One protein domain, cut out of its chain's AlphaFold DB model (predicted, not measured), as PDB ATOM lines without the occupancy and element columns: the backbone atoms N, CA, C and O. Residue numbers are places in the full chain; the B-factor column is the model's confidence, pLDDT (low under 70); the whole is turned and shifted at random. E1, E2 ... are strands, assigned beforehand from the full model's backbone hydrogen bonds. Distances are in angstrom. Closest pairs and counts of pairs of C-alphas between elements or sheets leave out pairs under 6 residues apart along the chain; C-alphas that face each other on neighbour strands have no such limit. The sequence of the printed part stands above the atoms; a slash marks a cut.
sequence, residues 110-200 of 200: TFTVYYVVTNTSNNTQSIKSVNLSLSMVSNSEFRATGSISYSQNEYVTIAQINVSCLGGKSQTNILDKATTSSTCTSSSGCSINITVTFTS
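AT A GLANCE: This is residues 110 to 200 of the 200 residues of an uncharacterized protein of Candidatus Korarchaeota archaeon (UniProt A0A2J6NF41). One elongated, strongly twisted antiparallel sheet, E5-E4-E1-E2-E3-E6, is curled like part of a barrel and folded at E2, with E5, E4 and E1 facing E3 and E6. Residues 174 to 189 join the edge strands E5 and E6; residues 179 to 180 pair with E4. The 91 printed residues, all strand by class, hold E1 to E6 in chain order and no named helix. The whole is only just compact, close to loose: radius of gyration of the C-alphas 14.7 A, spans 44 by 27 by 19 A.

IN THESE COORDINATES: E2, residues 125 to 138, measures 38.7 A. E1, 110 to 119, begins at C-alpha (-31.082, -19.714, -56.011). E3 is 141 to 150, E4 154 to 165 (-29.148, -19.571, -62.034 at its last C-alpha), E5 170 to 173, and E6 190 to 199.

HOW THE PARTS SIT: E1, E2 and E3 form a meander, each strand the antiparallel neighbour of the one before; E1 to E4 form a Greek key, four strands in a row, three of them a meander and the first, E1, the antiparallel neighbour of the fourth, E4. Staggered, E2 pairs with E1 over 125 to 132, N 113 to O 130 at 2.8 A, and with E3 over 133 to 138, N 135 to O 143 at 2.8 A.

THE WHOLE: No cut; E5 to E6 is a long link. Residues 167 to 169 and 200 are under pLDDT 70.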
ATOM      1  N   THR A 110     -30.963 -20.190 -57.390       86.00
ATOM      2  CA  THR A 110     -31.082 -19.714 -56.011       86.00
ATOM      3  C   THR A 110     -31.868 -18.410 -55.969       86.00
ATOM      4  O   THR A 110     -31.747 -17.574 -56.862       86.00
ATOM      5  N   PHE A 111     -32.648 -18.229 -54.908       90.19
ATOM      6  CA  PHE A 111     -33.410 -17.013 -54.651       90.19
ATOM      7  C   PHE A 111     -32.770 -16.293 -53.469       90.19
ATOM      8  O   PHE A 111     -32.693 -16.863 -52.381       90.19
ATOM      9  N   THR A 112     -32.319 -15.061 -53.669       93.75
ATOM     10  CA  THR A 112     -31.652 -14.271 -52.632       93.75
ATOM     11  C   THR A 112     -32.348 -12.930 -52.488       93.75
ATOM     12  O   THR A 112     -32.456 -12.159 -53.439       93.75
ATOM     13  N   VAL A 113     -32.816 -12.644 -51.281       95.94
ATOM     14  CA  VAL A 113     -33.392 -11.350 -50.928       95.94
ATOM     15  C   VAL A 113     -32.287 -10.456 -50.410       95.94
ATOM     16  O   VAL A 113     -31.571 -10.852 -49.492       95.94
ATOM     17  N   TYR A 114     -32.192  -9.244 -50.946       96.38
ATOM     18  CA  TYR A 114     -31.323  -8.188 -50.437       96.38
ATOM     19  C   TYR A 114     -32.174  -7.118 -49.760       96.38
ATOM     20  O   TYR A 114     -33.160  -6.629 -50.323       96.38
ATOM     21  N   TYR A 115     -31.804  -6.764 -48.535       96.94
ATOM     22  CA  TYR A 115     -32.584  -5.863 -47.698       96.94
ATOM     23  C   TYR A 115     -31.692  -4.974 -46.836       96.94
ATOM     24  O   TYR A 115     -30.536  -5.292 -46.555       96.94
ATOM     25  N   VAL A 116     -32.256  -3.850 -46.404       97.50
ATOM     26  CA  VAL A 116     -31.627  -2.895 -45.494       97.50
ATOM     27  C   VAL A 116     -32.401  -2.889 -44.189       97.50
ATOM     28  O   VAL A 116     -33.621  -2.728 -44.192       97.50
ATOM     29  N   VAL A 117     -31.701  -3.054 -43.074       97.25
ATOM     30  CA  VAL A 117     -32.255  -2.845 -41.734       97.25
ATOM     31  C   VAL A 117     -31.855  -1.451 -41.281       97.25
ATOM     32  O   VAL A 117     -30.663  -1.144 -41.270       97.25
ATOM     33  N   THR A 118     -32.833  -0.621 -40.927       97.62
ATOM     34  CA  THR A 118     -32.604   0.745 -40.441       97.62
ATOM     35  C   THR A 118     -33.077   0.868 -39.004       97.62
ATOM     36  O   THR A 118     -34.231   0.565 -38.709       97.62
ATOM     37  N   ASN A 119     -32.208   1.353 -38.123       96.06
ATOM     38  CA  ASN A 119     -32.553   1.637 -36.739       96.06
ATOM     39  C   ASN A 119     -33.045   3.083 -36.604       96.06
ATOM     40  O   ASN A 119     -32.321   4.036 -36.874       96.06
ATOM     41  N   THR A 120     -34.288   3.247 -36.164       95.19
ATOM     42  CA  THR A 120     -34.956   4.552 -36.037       95.19
ATOM     43  C   THR A 120     -34.410   5.417 -34.904       95.19
ATOM     44  O   THR A 120     -34.574   6.632 -34.944       95.19
ATOM     45  N   SER A 121     -33.743   4.827 -33.907       92.56
ATOM     46  CA  SER A 121     -33.218   5.571 -32.753       92.56
ATOM     47  C   SER A 121     -31.924   6.328 -33.057       92.56
ATOM     48  O   SER A 121     -31.651   7.354 -32.441       92.56
ATOM     49  N   ASN A 122     -31.123   5.833 -34.005       94.56
ATOM     50  CA  ASN A 122     -29.790   6.366 -34.307       94.56
ATOM     51  C   ASN A 122     -29.500   6.493 -35.815       94.56
ATOM     52  O   ASN A 122     -28.386   6.849 -36.191       94.56
ATOM     53  N   ASN A 123     -30.483   6.197 -36.673       92.81
ATOM     54  CA  ASN A 123     -30.394   6.211 -38.137       92.81
ATOM     55  C   ASN A 123     -29.273   5.342 -38.734       92.81
ATOM     56  O   ASN A 123     -28.869   5.546 -39.878       92.81
ATOM     57  N   THR A 124     -28.778   4.347 -37.992       95.31
ATOM     58  CA  THR A 124     -27.798   3.398 -38.531       95.31
ATOM     59  C   THR A 124     -28.472   2.411 -39.481       95.31
ATOM     60  O   THR A 124     -29.612   1.992 -39.265       95.31
ATOM     61  N   GLN A 125     -27.765   2.048 -40.553       96.69
ATOM     62  CA  GLN A 125     -28.255   1.139 -41.585       96.69
ATOM     63  C   GLN A 125     -27.299  -0.036 -41.763       96.69
ATOM     64  O   GLN A 125     -26.081   0.129 -41.726       96.69
ATOM     65  N   SER A 126     -27.853  -1.223 -41.997       95.81
ATOM     66  CA  SER A 126     -27.079  -2.409 -42.364       95.81
ATOM     67  C   SER A 126     -27.699  -3.104 -43.569       95.81
ATOM     68  O   SER A 126     -28.898  -3.380 -43.591       95.81
ATOM     69  N   ILE A 127     -26.872  -3.384 -44.576       96.38
ATOM     70  CA  ILE A 127     -27.269  -4.133 -45.770       96.38
ATOM     71  C   ILE A 127     -27.034  -5.615 -45.491       96.38
ATOM     72  O   ILE A 127     -25.958  -6.005 -45.035       96.38
ATOM     73  N   LYS A 128     -28.046  -6.439 -45.743       96.31
ATOM     74  CA  LYS A 128     -28.029  -7.877 -45.480       96.31
ATOM     75  C   LYS A 128     -28.694  -8.636 -46.624       96.31
ATOM     76  O   LYS A 128     -29.378  -8.060 -47.472       96.31
ATOM     77  N   SER A 129     -28.496  -9.949 -46.627       95.75
ATOM     78  CA  SER A 129     -29.157 -10.844 -47.564       95.75
ATOM     79  C   SER A 129     -29.577 -12.146 -46.902       95.75
ATOM     80  O   SER A 129     -28.895 -12.631 -46.000       95.75
ATOM     81  N   VAL A 130     -30.662 -12.740 -47.391       95.81
ATOM     82  CA  VAL A 130     -31.128 -14.067 -46.971       95.81
ATOM     83  C   VAL A 130     -31.497 -14.897 -48.194       95.81
ATOM     84  O   VAL A 130     -32.077 -14.385 -49.153       95.81
ATOM     85  N   ASN A 131     -31.154 -16.182 -48.173       94.06
ATOM     86  CA  ASN A 131     -31.573 -17.115 -49.214       94.06
ATOM     87  C   ASN A 131     -32.983 -17.623 -48.919       94.06
ATOM     88  O   ASN A 131     -33.305 -17.945 -47.775       94.06
ATOM     89  N   LEU A 132     -33.809 -17.720 -49.956       93.25
ATOM     90  CA  LEU A 132     -35.120 -18.344 -49.872       93.25
ATOM     91  C   LEU A 132     -35.004 -19.825 -50.220       93.25
ATOM     92  O   LEU A 132     -34.363 -20.214 -51.202       93.25
ATOM     93  N   SER A 133     -35.674 -20.646 -49.425       88.50
ATOM     94  CA  SER A 133     -35.826 -22.072 -49.672       88.50
ATOM     95  C   SER A 133     -36.967 -22.290 -50.650       88.50
ATOM     96  O   SER A 133     -38.090 -21.850 -50.405       88.50
ATOM     97  N   LEU A 134     -36.682 -22.973 -51.755       84.25
ATOM     98  CA  LEU A 134     -37.679 -23.315 -52.759       84.25
ATOM     99  C   LEU A 134     -38.368 -24.639 -52.410       84.25
ATOM    100  O   LEU A 134     -37.699 -25.641 -52.154       84.25
ATOM    101  N   SER A 135     -39.690 -24.662 -52.494       80.38
ATOM    102  CA  SER A 135     -40.518 -25.852 -52.354       80.38
ATOM    103  C   SER A 135     -41.587 -25.913 -53.445       80.38
ATOM    104  O   SER A 135     -42.029 -24.898 -53.986       80.38
ATOM    105  N   MET A 136     -41.982 -27.134 -53.793       76.81
ATOM    106  CA  MET A 136     -43.157 -27.396 -54.620       76.81
ATOM    107  C   MET A 136     -44.345 -27.586 -53.683       76.81
ATOM    108  O   MET A 136     -44.269 -28.408 -52.770       76.81
ATOM    109  N   VAL A 137     -45.410 -26.815 -53.887       80.38
ATOM    110  CA  VAL A 137     -46.636 -26.899 -53.078       80.38
ATOM    111  C   VAL A 137     -47.672 -27.768 -53.779       80.38
ATOM    112  O   VAL A 137     -48.336 -28.576 -53.137       80.38
ATOM    113  N   SER A 138     -47.774 -27.643 -55.102       77.31
ATOM    114  CA  SER A 138     -48.620 -28.473 -55.960       77.31
ATOM    115  C   SER A 138     -48.003 -28.588 -57.359       77.31
ATOM    116  O   SER A 138     -46.973 -27.976 -57.643       77.31
ATOM    117  N   ASN A 139     -48.646 -29.340 -58.257       71.44
ATOM    118  CA  ASN A 139     -48.211 -29.449 -59.656       71.44
ATOM    119  C   ASN A 139     -48.260 -28.112 -60.420       71.44
ATOM    120  O   ASN A 139     -47.638 -28.006 -61.472       71.44
ATOM    121  N   SER A 140     -48.984 -27.116 -59.905       72.88
ATOM    122  CA  SER A 140     -49.155 -25.798 -60.525       72.88
ATOM    123  C   SER A 140     -48.623 -24.652 -59.664       72.88
ATOM    124  O   SER A 140     -48.835 -23.491 -60.003       72.88
ATOM    125  N   GLU A 141     -47.975 -24.946 -58.530       79.56
ATOM    126  CA  GLU A 141     -47.530 -23.923 -57.585       79.56
ATOM    127  C   GLU A 141     -46.183 -24.261 -56.937       79.56
ATOM    128  O   GLU A 141     -46.012 -25.289 -56.270       79.56
ATOM    129  N   PHE A 142     -45.242 -23.324 -57.056       83.19
ATOM    130  CA  PHE A 142     -43.966 -23.335 -56.344       83.19
ATOM    131  C   PHE A 142     -43.860 -22.121 -55.428       83.19
ATOM    132  O   PHE A 142     -44.296 -21.022 -55.777       83.19
ATOM    133  N   ARG A 143     -43.224 -22.300 -54.266       89.19
ATOM    134  CA  ARG A 143     -42.960 -21.217 -53.316       89.19
ATOM    135  C   ARG A 143     -41.482 -21.118 -52.997       89.19
ATOM    136  O   ARG A 143     -40.841 -22.122 -52.705       89.19
ATOM    137  N   ALA A 144     -40.950 -19.903 -52.998       89.94
ATOM    138  CA  ALA A 144     -39.667 -19.594 -52.385       89.94
ATOM    139  C   ALA A 144     -39.926 -18.829 -51.084       89.94
ATOM    140  O   ALA A 144     -40.499 -17.739 -51.107       89.94
ATOM    141  N   THR A 145     -39.531 -19.407 -49.950       93.62
ATOM    142  CA  THR A 145     -39.834 -18.859 -48.622       93.62
ATOM    143  C   THR A 145     -38.592 -18.636 -47.779       93.62
ATOM    144  O   THR A 145     -37.657 -19.434 -47.811       93.62
ATOM    145  N   GLY A 146     -38.610 -17.585 -46.967       94.12
ATOM    146  CA  GLY A 146     -37.561 -17.271 -46.003       94.12
ATOM    147  C   GLY A 146     -38.071 -16.296 -44.950       94.12
ATOM    148  O   GLY A 146     -39.185 -15.788 -45.056       94.12
ATOM    149  N   SER A 147     -37.265 -16.039 -43.925       94.94
ATOM    150  CA  SER A 147     -37.623 -15.112 -42.852       94.94
ATOM    151  C   SER A 147     -36.466 -14.165 -42.560       94.94
ATOM    152  O   SER A 147     -35.303 -14.567 -42.604       94.94
ATOM    153  N   ILE A 148     -36.793 -12.908 -42.279       95.75
ATOM    154  CA  ILE A 148     -35.852 -11.883 -41.830       95.75
ATOM    155  C   ILE A 148     -36.203 -11.531 -40.393       95.75
ATOM    156  O   ILE A 148     -37.303 -11.045 -40.144       95.75
ATOM    157  N   SER A 149     -35.253 -11.702 -39.477       95.31
ATOM    158  CA  SER A 149     -35.373 -11.230 -38.095       95.31
ATOM    159  C   SER A 149     -34.664  -9.886 -37.907       95.31
ATOM    160  O   SER A 149     -33.595  -9.659 -38.481       95.31
ATOM    161  N   TYR A 150     -35.255  -9.006 -37.100       95.94
ATOM    162  CA  TYR A 150     -34.758  -7.658 -36.802       95.94
ATOM    163  C   TYR A 150     -35.153  -7.230 -35.381       95.94
ATOM    164  O   TYR A 150     -36.059  -7.806 -34.774       95.94
ATOM    165  N   SER A 151     -34.429  -6.271 -34.814       96.81
ATOM    166  CA  SER A 151     -34.523  -5.888 -33.403       96.81
ATOM    167  C   SER A 151     -35.523  -4.756 -33.159       96.81
ATOM    168  O   SER A 151     -36.024  -4.119 -34.086       96.81
ATOM    169  N   GLN A 152     -35.816  -4.494 -31.883       96.81
ATOM    170  CA  GLN A 152     -36.628  -3.349 -31.473       96.81
ATOM    171  C   GLN A 152     -36.069  -2.037 -32.043       96.81
ATOM    172  O   GLN A 152     -34.856  -1.839 -32.088       96.81
ATOM    173  N   ASN A 153     -36.961  -1.123 -32.425       96.31
ATOM    174  CA  ASN A 153     -36.668   0.167 -33.054       96.31
ATOM    175  C   ASN A 153     -36.070   0.070 -34.465       96.31
ATOM    176  O   ASN A 153     -35.688   1.096 -35.030       96.31
ATOM    177  N   GLU A 154     -36.023  -1.117 -35.066       97.38
ATOM    178  CA  GLU A 154     -35.592  -1.300 -36.449       97.38
ATOM    179  C   GLU A 154     -36.782  -1.493 -37.392       97.38
ATOM    180  O   GLU A 154     -37.816  -2.034 -37.001       97.38
ATOM    181  N   TYR A 155     -36.633  -1.086 -38.651       97.06
ATOM    182  CA  TYR A 155     -37.505  -1.496 -39.752       97.06
ATOM    183  C   TYR A 155     -36.673  -2.066 -40.900       97.06
ATOM    184  O   TYR A 155     -35.482  -1.769 -41.042       97.06
ATOM    185  N   VAL A 156     -37.305  -2.885 -41.735       97.38
ATOM    186  CA  VAL A 156     -36.663  -3.560 -42.864       97.38
ATOM    187  C   VAL A 156     -37.196  -2.993 -44.167       97.38
ATOM    188  O   VAL A 156     -38.404  -2.915 -44.359       97.38
ATOM    189  N   THR A 157     -36.304  -2.643 -45.089       97.25
ATOM    190  CA  THR A 157     -36.645  -2.347 -46.484       97.25
ATOM    191  C   THR A 157     -36.066  -3.428 -47.379       97.25
ATOM    192  O   THR A 157     -34.851  -3.563 -47.500       97.25
ATOM    193  N   ILE A 158     -36.938  -4.208 -48.007       96.38
ATOM    194  CA  ILE A 158     -36.571  -5.187 -49.025       96.38
ATOM    195  C   ILE A 158     -36.358  -4.425 -50.328       96.38
ATOM    196  O   ILE A 158     -37.297  -3.828 -50.854       96.38
ATOM    197  N   ALA A 159     -35.125  -4.432 -50.826       94.38
ATOM    198  CA  ALA A 159     -34.738  -3.668 -52.006       94.38
ATOM    199  C   ALA A 159     -34.781  -4.513 -53.281       94.38
ATOM    200  O   ALA A 159     -35.139  -4.000 -54.337       94.38
ATOM    201  N   GLN A 160     -34.405  -5.793 -53.192       94.19
ATOM    202  CA  GLN A 160     -34.318  -6.691 -54.344       94.19
ATOM    203  C   GLN A 160     -34.626  -8.130 -53.945       94.19
ATOM    204  O   GLN A 160     -34.299  -8.571 -52.839       94.19
ATOM    205  N   ILE A 161     -35.185  -8.880 -54.889       92.62
ATOM    206  CA  ILE A 161     -35.272 -10.336 -54.823       92.62
ATOM    207  C   ILE A 161     -34.624 -10.859 -56.097       92.62
ATOM    208  O   ILE A 161     -35.211 -10.785 -57.171       92.62
ATOM    209  N   ASN A 162     -33.402 -11.365 -55.978       91.44
ATOM    210  CA  ASN A 162     -32.628 -11.834 -57.116       91.44
ATOM    211  C   ASN A 162     -32.788 -13.342 -57.288       91.44
ATOM    212  O   ASN A 162     -32.598 -14.114 -56.347       91.44
ATOM    213  N   VAL A 163     -33.089 -13.749 -58.514       88.31
ATOM    214  CA  VAL A 163     -33.041 -15.139 -58.961       88.31
ATOM    215  C   VAL A 163     -31.755 -15.324 -59.745       88.31
ATOM    216  O   VAL A 163     -31.589 -14.716 -60.800       88.31
ATOM    217  N   SER A 164     -30.855 -16.157 -59.234       86.12
ATOM    218  CA  SER A 164     -29.560 -16.436 -59.856       86.12
ATOM    219  C   SER A 164     -29.489 -17.899 -60.260       86.12
ATOM    220  O   SER A 164     -29.645 -18.765 -59.406       86.12
ATOM    221  N   CYS A 165     -29.240 -18.197 -61.535       83.62
ATOM    222  CA  CYS A 165     -29.148 -19.571 -62.034       83.62
ATOM    223  C   CYS A 165     -27.760 -19.860 -62.602       83.62
ATOM    224  O   CYS A 165     -27.318 -19.235 -63.570       83.62
ATOM    225  N   LEU A 166     -27.083 -20.853 -62.020       73.38
ATOM    226  CA  LEU A 166     -25.727 -21.246 -62.411       73.38
ATOM    227  C   LEU A 166     -25.665 -21.761 -63.855       73.38
ATOM    228  O   LEU A 166     -24.720 -21.443 -64.571       73.38
ATOM    229  N   GLY A 167     -26.693 -22.499 -64.296       64.81
ATOM    230  CA  GLY A 167     -26.735 -23.126 -65.622       64.81
ATOM    231  C   GLY A 167     -26.765 -22.150 -66.805       64.81
ATOM    232  O   GLY A 167     -26.510 -22.570 -67.928       64.81
ATOM    233  N   GLY A 168     -27.037 -20.863 -66.566       60.91
ATOM    234  CA  GLY A 168     -27.102 -19.832 -67.610       60.91
ATOM    235  C   GLY A 168     -26.378 -18.530 -67.272       60.91
ATOM    236  O   GLY A 168     -26.483 -17.579 -68.040       60.91
ATOM    237  N   LYS A 169     -25.678 -18.456 -66.127       69.38
ATOM    238  CA  LYS A 169     -25.108 -17.207 -65.572       69.38
ATOM    239  C   LYS A 169     -26.116 -16.044 -65.570       69.38
ATOM    240  O   LYS A 169     -25.741 -14.889 -65.751       69.38
ATOM    241  N   SER A 170     -27.396 -16.358 -65.389       75.50
ATOM    242  CA  SER A 170     -28.482 -15.385 -65.400       75.50
ATOM    243  C   SER A 170     -28.760 -14.903 -63.986       75.50
ATOM    244  O   SER A 170     -28.847 -15.718 -63.062       75.50
ATOM    245  N   GLN A 171     -28.952 -13.598 -63.838       82.88
ATOM    246  CA  GLN A 171     -29.440 -12.977 -62.615       82.88
ATOM    247  C   GLN A 171     -30.549 -11.995 -62.977       82.88
ATOM    248  O   GLN A 171     -30.347 -11.124 -63.819       82.88
ATOM    249  N   THR A 172     -31.696 -12.123 -62.318       86.06
ATOM    250  CA  THR A 172     -32.846 -11.243 -62.546       86.06
ATOM    251  C   THR A 172     -33.447 -10.824 -61.214       86.06
ATOM    252  O   THR A 172     -33.678 -11.668 -60.348       86.06
ATOM    253  N   ASN A 173     -33.708  -9.526 -61.054       88.88
ATOM    254  CA  ASN A 173     -34.511  -9.019 -59.946       88.88
ATOM    255  C   ASN A 173     -35.994  -9.180 -60.297       88.88
ATOM    256  O   ASN A 173     -36.428  -8.699 -61.339       88.88
ATOM    257  N   ILE A 174     -36.755  -9.835 -59.427       87.69
ATOM    258  CA  ILE A 174     -38.199 -10.066 -59.608       87.69
ATOM    259  C   ILE A 174     -39.061  -9.152 -58.731       87.69
ATOM    260  O   ILE A 174     -40.277  -9.310 -58.683       87.69
ATOM    261  N   LEU A 175     -38.437  -8.234 -57.988       89.81
ATOM    262  CA  LEU A 175     -39.146  -7.247 -57.189       89.81
ATOM    263  C   LEU A 175     -39.263  -5.931 -57.962       89.81
ATOM    264  O   LEU A 175     -38.266  -5.227 -58.131       89.81
ATOM    265  N   ASP A 176     -40.487  -5.579 -58.352       84.81
ATOM    266  CA  ASP A 176     -40.770  -4.346 -59.101       84.81
ATOM    267  C   ASP A 176     -40.614  -3.084 -58.245       84.81
ATOM    268  O   ASP A 176     -40.216  -2.024 -58.733       84.81
ATOM    269  N   LYS A 177     -40.933  -3.180 -56.948       89.88
ATOM    270  CA  LYS A 177     -40.871  -2.056 -56.012       89.88
ATOM    271  C   LYS A 177     -40.365  -2.490 -54.644       89.88
ATOM    272  O   LYS A 177     -40.840  -3.470 -54.069       89.88
ATOM    273  N   ALA A 178     -39.448  -1.695 -54.093       92.75
ATOM    274  CA  ALA A 178     -38.982  -1.877 -52.729       92.75
ATOM    275  C   ALA A 178     -40.158  -1.850 -51.738       92.75
ATOM    276  O   ALA A 178     -41.074  -1.033 -51.856       92.75
ATOM    277  N   THR A 179     -40.121  -2.753 -50.763       93.06
ATOM    278  CA  THR A 179     -41.180  -2.907 -49.758       93.06
ATOM    279  C   THR A 179     -40.593  -2.721 -48.370       93.06
ATOM    280  O   THR A 179     -39.580  -3.334 -48.040       93.06
ATOM    281  N   THR A 180     -41.234  -1.891 -47.552       95.25
ATOM    282  CA  THR A 180     -40.752  -1.528 -46.216       95.25
ATOM    283  C   THR A 180     -41.723  -2.011 -45.146       95.25
ATOM    284  O   THR A 180     -42.936  -1.900 -45.304       95.25
ATOM    285  N   SER A 181     -41.190  -2.559 -44.058       95.25
ATOM    286  CA  SER A 181     -41.970  -2.963 -42.893       95.25
ATOM    287  C   SER A 181     -42.287  -1.785 -41.976       95.25
ATOM    288  O   SER A 181     -41.662  -0.729 -42.046       95.25
ATOM    289  N   SER A 182     -43.201  -1.998 -41.032       94.25
ATOM    290  CA  SER A 182     -43.285  -1.141 -39.852       94.25
ATOM    291  C   SER A 182     -42.043  -1.300 -38.967       94.25
ATOM    292  O   SER A 182     -41.352  -2.323 -39.016       94.25
ATOM    293  N   THR A 183     -41.798  -0.307 -38.115       96.31
ATOM    294  CA  THR A 183     -40.802  -0.400 -37.043       96.31
ATOM    295  C   THR A 183     -41.191  -1.484 -36.040       96.31
ATOM    296  O   THR A 183     -42.347  -1.566 -35.623       96.31
ATOM    297  N   CYS A 184     -40.228  -2.305 -35.625       96.19
ATOM    298  CA  CYS A 184     -40.423  -3.292 -34.575       96.19
ATOM    299  C   CYS A 184     -40.560  -2.611 -33.214       96.19
ATOM    300  O   CYS A 184     -39.644  -1.928 -32.754       96.19
ATOM    301  N   THR A 185     -41.679  -2.837 -32.537       95.88
ATOM    302  CA  THR A 185     -41.922  -2.325 -31.180       95.88
ATOM    303  C   THR A 185     -41.600  -3.350 -30.091       95.88
ATOM    304  O   THR A 185     -41.461  -2.979 -28.927       95.88
ATOM    305  N   SER A 186     -41.437  -4.626 -30.453       95.19
ATOM    306  CA  SER A 186     -41.159  -5.714 -29.513       95.19
ATOM    307  C   SER A 186     -39.698  -5.732 -29.062       95.19
ATOM    308  O   SER A 186     -38.788  -5.753 -29.890       95.19
ATOM    309  N   SER A 187     -39.466  -5.819 -27.751       92.94
ATOM    310  CA  SER A 187     -38.126  -5.992 -27.173       92.94
ATOM    311  C   SER A 187     -37.524  -7.376 -27.439       92.94
ATOM    312  O   SER A 187     -36.305  -7.523 -27.394       92.94
ATOM    313  N   SER A 188     -38.343  -8.382 -27.767       93.75
ATOM    314  CA  SER A 188     -37.876  -9.714 -28.181       93.75
ATOM    315  C   SER A 188     -37.486  -9.799 -29.663       93.75
ATOM    316  O   SER A 188     -37.063 -10.857 -30.125       93.75
ATOM    317  N   GLY A 189     -37.602  -8.692 -30.404       94.56
ATOM    318  CA  GLY A 189     -37.402  -8.646 -31.848       94.56
ATOM    319  C   GLY A 189     -38.660  -9.008 -32.639       94.56
ATOM    320  O   GLY A 189     -39.686  -9.416 -32.093       94.56
ATOM    321  N   CYS A 190     -38.571  -8.817 -33.949       96.44
ATOM    322  CA  CYS A 190     -39.635  -9.057 -34.912       96.44
ATOM    323  C   CYS A 190     -39.114  -9.898 -36.078       96.44
ATOM    324  O   CYS A 190     -37.906  -9.964 -36.326       96.44
ATOM    325  N   SER A 191     -40.031 -10.515 -36.821       95.69
ATOM    326  CA  SER A 191     -39.708 -11.228 -38.052       95.69
ATOM    327  C   SER A 191     -40.664 -10.871 -39.189       95.69
ATOM    328  O   SER A 191     -41.827 -10.536 -38.971       95.69
ATOM    329  N   ILE A 192     -40.151 -10.915 -40.417       94.31
ATOM    330  CA  ILE A 192     -40.932 -10.809 -41.652       94.31
ATOM    331  C   ILE A 192     -40.736 -12.097 -42.426       94.31
ATOM    332  O   ILE A 192     -39.607 -12.462 -42.753       94.31
ATOM    333  N   ASN A 193     -41.841 -12.756 -42.753       94.62
ATOM    334  CA  ASN A 193     -41.824 -13.902 -43.643       94.62
ATOM    335  C   ASN A 193     -41.974 -13.424 -45.080       94.62
ATOM    336  O   ASN A 193     -42.897 -12.684 -45.415       94.62
ATOM    337  N   ILE A 194     -41.064 -13.875 -45.929       93.50
ATOM    338  CA  ILE A 194     -41.069 -13.605 -47.356       93.50
ATOM    339  C   ILE A 194     -41.551 -14.867 -48.042       93.50
ATOM    340  O   ILE A 194     -41.015 -15.947 -47.802       93.50
ATOM    341  N   THR A 195     -42.561 -14.718 -48.889       92.19
ATOM    342  CA  THR A 195     -43.066 -15.786 -49.747       92.19
ATOM    343  C   THR A 195     -43.173 -15.237 -51.156       92.19
ATOM    344  O   THR A 195     -43.892 -14.269 -51.391       92.19
ATOM    345  N   VAL A 196     -42.448 -15.853 -52.083       87.94
ATOM    346  CA  VAL A 196     -42.605 -15.628 -53.518       87.94
ATOM    347  C   VAL A 196     -43.329 -16.836 -54.088       87.94
ATOM    348  O   VAL A 196     -42.844 -17.959 -53.936       87.94
ATOM    349  N   THR A 197     -44.474 -16.610 -54.723       87.69
ATOM    350  CA  THR A 197     -45.306 -17.671 -55.297       87.69
ATOM    351  C   THR A 197     -45.234 -17.620 -56.815       87.69
ATOM    352  O   THR A 197     -45.433 -16.566 -57.413       87.69
ATOM    353  N   PHE A 198     -44.973 -18.772 -57.427       79.06
ATOM    354  CA  PHE A 198     -44.995 -18.973 -58.871       79.06
ATOM    355  C   PHE A 198     -46.151 -19.910 -59.204       79.06
ATOM    356  O   PHE A 198     -46.194 -21.022 -58.676       79.06
ATOM    357  N   THR A 199     -47.060 -19.473 -60.072       79.44
ATOM    358  CA  THR A 199     -48.210 -20.263 -60.533       79.44
ATOM    359  C   THR A 199     -48.162 -20.451 -62.045       79.44
ATOM    360  O   THR A 199     -47.757 -19.529 -62.755       79.44
ATOM    361  N   SER A 200     -48.574 -21.628 -62.519       65.75
ATOM    362  CA  SER A 200     -48.751 -21.953 -63.944       65.75
ATOM    363  C   SER A 200     -50.206 -21.863 -64.377       65.75
ATOM    364  O   SER A 200     -51.036 -22.409 -63.612       65.75
TER     365      SER A 200